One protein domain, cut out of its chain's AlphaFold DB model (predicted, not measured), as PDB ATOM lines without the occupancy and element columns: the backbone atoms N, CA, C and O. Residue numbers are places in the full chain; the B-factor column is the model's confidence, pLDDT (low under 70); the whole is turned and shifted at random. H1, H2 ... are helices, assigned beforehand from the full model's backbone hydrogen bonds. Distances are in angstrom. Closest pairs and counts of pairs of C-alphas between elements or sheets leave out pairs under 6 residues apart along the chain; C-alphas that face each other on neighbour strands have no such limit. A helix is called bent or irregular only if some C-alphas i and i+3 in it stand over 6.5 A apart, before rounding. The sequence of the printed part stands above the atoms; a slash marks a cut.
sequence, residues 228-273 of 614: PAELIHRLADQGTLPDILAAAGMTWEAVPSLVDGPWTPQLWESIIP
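This is residues 228 to 273 of the 614 residues of the protein "TROVE domain-containing protein" of Gordonia amarae (UniProt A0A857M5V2). Look first for a small rounded body of four short helices set round a common middle: H1 turns a corner into H2, H2 turns another into H3, and the loop of residues 258 to 264 leads back to H4, which packs on both H1 and H2. H3 sits more loosely, near H2 and H4 without a firm contact to any helix, and most pairs of neighbouring helices stand at wide angles, from 45 degrees for H2 and H4 to 78 degrees for H2 and H3, while H3 and H4 stand at 34 degrees. The printed part has 46 residues with four named helices, in the order H1, H2, H3, H4, and no named strand; its class is all helix. It is compact, with a radius of gyration of the C-alphas of 9.3 A, and spans 23 by 19 by 16 A.

Begin with H1, residues 229 to 237, and go on to H2, residues 241 to 247. They are close but not clearly touching, about perpendicular at 74 degrees; their closest C-alphas, those of Leu 235 and Leu 241, are 4.8 A apart. Next comes H3, residues 252 to 257, close to H2 but not clearly touching it: the closest C-alphas, of Leu 245 and Trp 252, are 7.4 A apart, and the lines are about perpendicular at 78 degrees. H1 and H3 are only just apart, with closest C-alphas at 8.3 A. Last, H4, residues 265 to 273, touches H1 at a steep tilt of 63 degrees, the same way; look at the C-alphas of Ala 236 and Ser 270, the closest, 5.3 A apart. H4 also touches H2, at a steep tilt of 45 degrees, the same way, closest at the C-alphas of Pro 242 and Ile 271, 6.2 A apart. H3 and H4 are close but not clearly touching, with the C-alphas of Trp 252 and Ile 271 closest at 6.6 A; they run opposite ways at a shallow tilt of 34 degrees, only just short of steep. Every O i to N i+4 pair is within hydrogen-bond range in H1 and H2, against 4 of 5 in H4 and 0 of 2 in H3, where 2 of 3 O i to N i+3 pairs are within range.

Find C-alpha 229 at (103.422, 239.154, 152.842); from there H1 runs 12.8 A to C-alpha 237 at (112.229, 245.015, 145.568). H2 covers 9.9 A from Leu 241 to Ala 247, and H3 covers 10.0 A from Trp 252 to Ser 257. H4 runs 13.4 A from Pro 265 to C-alpha 273 at (104.863, 251.023, 135.617). H3 and H4 are only just irregular: C-alphas 253 and 256 are 6.8 A apart, and C-alphas 270 and 273 are 6.9 A apart.

The two C-alphas farthest apart are those of Ala 247 and Pro 262, at 24.2 A. The printed part has no cut. The links from H1 to H2 and from H2 to H3 are tight, the link from H3 to H4 is short, and no link is long. The mean pLDDT of the printed part is 92.2, and no printed residue is under 70.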
ATOM      1  N   PRO A 228     103.494 234.303 152.088       93.12
ATOM      2  CA  PRO A 228     103.481 235.309 153.140       93.12
ATOM      3  C   PRO A 228     103.757 236.713 152.568       93.12
ATOM      4  O   PRO A 228     104.391 236.851 151.511       93.12
ATOM      5  N   ALA A 229     103.310 237.757 153.274       91.44
ATOM      6  CA  ALA A 229     103.422 239.154 152.842       91.44
ATOM      7  C   ALA A 229     104.875 239.570 152.536       91.44
ATOM      8  O   ALA A 229     105.135 240.311 151.585       91.44
ATOM      9  N   GLU A 230     105.852 239.028 153.264       91.88
ATOM     10  CA  GLU A 230     107.281 239.297 153.080       91.88
ATOM     11  C   GLU A 230     107.785 238.872 151.699       91.88
ATOM     12  O   GLU A 230     108.713 239.477 151.157       91.88
ATOM     13  N   LEU A 231     107.202 237.832 151.090       92.19
ATOM     14  CA  LEU A 231     107.562 237.479 149.720       92.19
ATOM     15  C   LEU A 231     107.098 238.557 148.739       92.19
ATOM     16  O   LEU A 231     107.838 238.874 147.814       92.19
ATOM     17  N   ILE A 232     105.918 239.140 148.941       93.00
ATOM     18  CA  ILE A 232     105.372 240.175 148.056       93.00
ATOM     19  C   ILE A 232     106.260 241.420 148.072       93.00
ATOM     20  O   ILE A 232     106.576 241.953 147.009       93.00
ATOM     21  N   HIS A 233     106.739 241.821 149.253       92.00
ATOM     22  CA  HIS A 233     107.727 242.893 149.381       92.00
ATOM     23  C   HIS A 233     109.043 242.551 148.668       92.00
ATOM     24  O   HIS A 233     109.516 243.349 147.865       92.00
ATOM     25  N   ARG A 234     109.581 241.335 148.840       92.75
ATOM     26  CA  ARG A 234     110.794 240.910 148.113       92.75
ATOM     27  C   ARG A 234     110.617 240.906 146.593       92.75
ATOM     28  O   ARG A 234     111.535 241.286 145.876       92.75
ATOM     29  N   LEU A 235     109.457 240.480 146.090       93.69
ATOM     30  CA  LEU A 235     109.145 240.521 144.656       93.69
ATOM     31  C   LEU A 235     109.054 241.963 144.138       93.69
ATOM     32  O   LEU A 235     109.430 242.227 142.995       93.69
ATOM     33  N   ALA A 236     108.561 242.894 144.961       92.81
ATOM     34  CA  ALA A 236     108.548 244.317 144.636       92.81
ATOM     35  C   ALA A 236     109.970 244.887 144.556       92.81
ATOM     36  O   ALA A 236     110.302 245.529 143.562       92.81
ATOM     37  N   ASP A 237     110.826 244.574 145.533       91.44
ATOM     38  CA  ASP A 237     112.229 245.015 145.568       91.44
ATOM     39  C   ASP A 237     113.040 244.472 144.379       91.44
ATOM     40  O   ASP A 237     113.934 245.136 143.861       91.44
ATOM     41  N   GLN A 238     112.702 243.269 143.908       92.44
ATOM     42  CA  GLN A 238     113.296 242.651 142.717       92.44
ATOM     43  C   GLN A 238     112.707 243.173 141.396       92.44
ATOM     44  O   GLN A 238     113.191 242.800 140.327       92.44
ATOM     45  N   GLY A 239     111.644 243.979 141.441       89.81
ATOM     46  CA  GLY A 239     110.946 244.483 140.257       89.81
ATOM     47  C   GLY A 239     110.137 243.431 139.484       89.81
ATOM     48  O   GLY A 239     109.701 243.708 138.371       89.81
ATOM     49  N   THR A 240     109.911 242.237 140.043       93.69
ATOM     50  CA  THR A 240     109.225 241.114 139.367       93.69
ATOM     51  C   THR A 240     107.742 241.000 139.723       93.69
ATOM     52  O   THR A 240     106.989 240.296 139.048       93.69
ATOM     53  N   LEU A 241     107.286 241.712 140.760       94.44
ATOM     54  CA  LEU A 241     105.907 241.648 141.250       94.44
ATOM     55  C   LEU A 241     104.829 241.878 140.164       94.44
ATOM     56  O   LEU A 241     103.865 241.107 140.139       94.44
ATOM     57  N   PRO A 242     104.938 242.866 139.249       94.06
ATOM     58  CA  PRO A 242     103.916 243.079 138.220       94.06
ATOM     59  C   PRO A 242     103.701 241.874 137.297       94.06
ATOM     60  O   PRO A 242     102.554 241.553 136.969       94.06
ATOM     61  N   ASP A 243     104.778 241.191 136.909       94.38
ATOM     62  CA  ASP A 243     104.718 240.035 136.013       94.38
ATOM     63  C   ASP A 243     104.085 238.830 136.713       94.38
ATOM     64  O   ASP A 243     103.225 238.154 136.141       94.38
ATOM     65  N   ILE A 244     104.424 238.619 137.987       95.06
ATOM     66  CA  ILE A 244     103.819 237.579 138.826       95.06
ATOM     67  C   ILE A 244     102.320 237.841 139.030       95.06
ATOM     68  O   ILE A 244     101.500 236.939 138.849       95.06
ATOM     69  N   LEU A 245     101.921 239.088 139.315       95.12
ATOM     70  CA  LEU A 245     100.504 239.462 139.392       95.12
ATOM     71  C   LEU A 245      99.788 239.194 138.061       95.12
ATOM     72  O   LEU A 245      98.701 238.610 138.051       95.12
ATOM     73  N   ALA A 246     100.391 239.570 136.931       94.12
ATOM     74  CA  ALA A 246      99.804 239.363 135.611       94.12
ATOM     75  C   ALA A 246      99.623 237.872 135.271       94.12
ATOM     76  O   ALA A 246      98.570 237.504 134.722       94.12
ATOM     77  N   ALA A 247     100.602 237.032 135.630       95.31
ATOM     78  CA  ALA A 247     100.568 235.577 135.489       95.31
ATOM     79  C   ALA A 247      99.481 234.936 136.368       95.31
ATOM     80  O   ALA A 247      98.770 234.048 135.903       95.31
ATOM     81  N   ALA A 248      99.258 235.471 137.572       95.75
ATOM     82  CA  ALA A 248      98.162 235.109 138.477       95.75
ATOM     83  C   ALA A 248      96.788 235.691 138.072       95.75
ATOM     84  O   ALA A 248      95.787 235.528 138.779       95.75
ATOM     85  N   GLY A 249      96.707 236.426 136.956       94.12
ATOM     86  CA  GLY A 249      95.481 237.110 136.533       94.12
ATOM     87  C   GLY A 249      95.022 238.205 137.503       94.12
ATOM     88  O   GLY A 249      93.853 238.597 137.476       94.12
ATOM     89  N   MET A 250      95.924 238.681 138.357       93.38
ATOM     90  CA  MET A 250      95.725 239.771 139.295       93.38
ATOM     91  C   MET A 250      96.187 241.100 138.690       93.38
ATOM     92  O   MET A 250      96.918 241.161 137.703       93.38
ATOM     93  N   THR A 251      95.724 242.191 139.288       91.38
ATOM     94  CA  THR A 251      96.264 243.531 139.042       91.38
ATOM     95  C   THR A 251      96.755 244.094 140.367       91.38
ATOM     96  O   THR A 251      96.569 243.465 141.410       91.38
ATOM     97  N   TRP A 252      97.326 245.295 140.342       91.44
ATOM     98  CA  TRP A 252      97.729 245.999 141.557       91.44
ATOM     99  C   TRP A 252      96.617 246.105 142.615       91.44
ATOM    100  O   TRP A 252      96.916 246.144 143.801       91.44
ATOM    101  N   GLU A 253      95.340 246.092 142.213       91.44
ATOM    102  CA  GLU A 253      94.190 246.137 143.129       91.44
ATOM    103  C   GLU A 253      94.131 244.933 144.085       91.44
ATOM    104  O   GLU A 253      93.440 244.993 145.096       91.44
ATOM    105  N   ALA A 254      94.841 243.839 143.780       91.06
ATOM    106  CA  ALA A 254      94.937 242.672 144.654       91.06
ATOM    107  C   ALA A 254      96.012 242.821 145.739       91.06
ATOM    108  O   ALA A 254      95.913 242.172 146.778       91.06
ATOM    109  N   VAL A 255      97.012 243.683 145.533       92.06
ATOM    110  CA  VAL A 255      98.138 243.858 146.460       92.06
ATOM    111  C   VAL A 255      97.694 244.194 147.891       92.06
ATOM    112  O   VAL A 255      98.259 243.587 148.791       92.06
ATOM    113  N   PRO A 256      96.651 245.015 148.168       90.94
ATOM    114  CA  PRO A 256      96.216 245.271 149.547       90.94
ATOM    115  C   PRO A 256      95.722 244.025 150.295       90.94
ATOM    116  O   PRO A 256      95.611 244.059 151.509       90.94
ATOM    117  N   SER A 257      95.382 242.945 149.579       89.94
ATOM    118  CA  SER A 257      95.009 241.656 150.180       89.94
ATOM    119  C   SER A 257      96.177 240.677 150.316       89.94
ATOM    120  O   SER A 257      95.985 239.578 150.824       89.94
ATOM    121  N   LEU A 258      97.357 241.047 149.809       91.19
ATOM    122  CA  LEU A 258      98.568 240.225 149.800       91.19
ATOM    123  C   LEU A 258      99.660 240.771 150.731       91.19
ATOM    124  O   LEU A 258     100.655 240.089 150.949       91.19
ATOM    125  N   VAL A 259      99.507 241.998 151.233       90.62
ATOM    126  CA  VAL A 259     100.462 242.647 152.138       90.62
ATOM    127  C   VAL A 259      99.748 243.161 153.376       90.62
ATOM    128  O   VAL A 259      98.582 243.554 153.301       90.62
ATOM    129  N   ASP A 260     100.475 243.217 154.484       85.25
ATOM    130  CA  ASP A 260      99.996 243.794 155.731       85.25
ATOM    131  C   ASP A 260     100.469 245.250 155.862       85.25
ATOM    132  O   ASP A 260     101.649 245.559 155.710       85.25
ATOM    133  N   GLY A 261      99.544 246.162 156.175       80.69
ATOM    134  CA  GLY A 261      99.867 247.563 156.463       80.69
ATOM    135  C   GLY A 261     100.010 248.486 155.235       80.69
ATOM    136  O   GLY A 261      99.577 248.157 154.125       80.69
ATOM    137  N   PRO A 262     100.526 249.716 155.439       80.31
ATOM    138  CA  PRO A 262     100.668 250.705 154.378       80.31
ATOM    139  C   PRO A 262     101.748 250.296 153.374       80.31
ATOM    140  O   PRO A 262     102.745 249.666 153.711       80.31
ATOM    141  N   TRP A 263     101.568 250.703 152.121       90.62
ATOM    142  CA  TRP A 263     102.518 250.376 151.066       90.62
ATOM    143  C   TRP A 263     103.802 251.188 151.204       90.62
ATOM    144  O   TRP A 263     103.759 252.414 151.320       90.62
ATOM    145  N   THR A 264     104.937 250.498 151.126       89.31
ATOM    146  CA  THR A 264     106.257 251.131 151.088       89.31
ATOM    147  C   THR A 264     106.451 251.915 149.782       89.31
ATOM    148  O   THR A 264     105.783 251.623 148.781       89.31
ATOM    149  N   PRO A 265     107.378 252.893 149.744       91.56
ATOM    150  CA  PRO A 265     107.748 253.572 148.502       91.56
ATOM    151  C   PRO A 265     108.148 252.573 147.405       91.56
ATOM    152  O   PRO A 265     107.658 252.667 146.285       91.56
ATOM    153  N   GLN A 266     108.947 251.559 147.749       91.62
ATOM    154  CA  GLN A 266     109.421 250.515 146.833       91.62
ATOM    155  C   GLN A 266     108.264 249.688 146.263       91.62
ATOM    156  O   GLN A 266     108.225 249.402 145.065       91.62
ATOM    157  N   LEU A 267     107.270 249.353 147.095       94.44
ATOM    158  CA  LEU A 267     106.082 248.640 146.638       94.44
ATOM    159  C   LEU A 267     105.292 249.480 145.627       94.44
ATOM    160  O   LEU A 267     104.945 248.974 144.560       94.44
ATOM    161  N   TRP A 268     105.066 250.767 145.909       95.31
ATOM    162  CA  TRP A 268     104.444 251.681 144.946       95.31
ATOM    163  C   TRP A 268     105.237 251.775 143.643       95.31
ATOM    164  O   TRP A 268     104.664 251.627 142.563       95.31
ATOM    165  N   GLU A 269     106.546 251.988 143.740       96.00
ATOM    166  CA  GLU A 269     107.450 252.137 142.601       96.00
ATOM    167  C   GLU A 269     107.482 250.897 141.707       96.00
ATOM    168  O   GLU A 269     107.450 251.036 140.486       96.00
ATOM    169  N   SER A 270     107.437 249.695 142.286       95.38
ATOM    170  CA  SER A 270     107.358 248.448 141.514       95.38
ATOM    171  C   SER A 270     106.063 248.343 140.696       95.38
ATOM    172  O   SER A 270     106.043 247.780 139.603       95.38
ATOM    173  N   ILE A 271     104.964 248.918 141.195       95.50
ATOM    174  CA  ILE A 271     103.626 248.761 140.625       95.50
ATOM    175  C   ILE A 271     103.271 249.867 139.621       95.50
ATOM    176  O   ILE A 271     102.587 249.585 138.629       95.50
ATOM    177  N   ILE A 272     103.708 251.110 139.843       95.94
ATOM    178  CA  ILE A 272     103.401 252.283 138.999       95.94
ATOM    179  C   ILE A 272     103.604 252.031 137.485       95.94
ATOM    180  O   ILE A 272     102.722 252.409 136.694       95.94
ATOM    181  N   PRO A 273     104.674 251.344 137.032       94.38
ATOM    182  CA  PRO A 273     104.863 251.023 135.617       94.38
ATOM    183  C   PRO A 273     103.704 250.226 135.003       94.38
ATOM    184  O   PRO A 273     103.339 250.463 133.849       94.38
TER     185      PRO A 273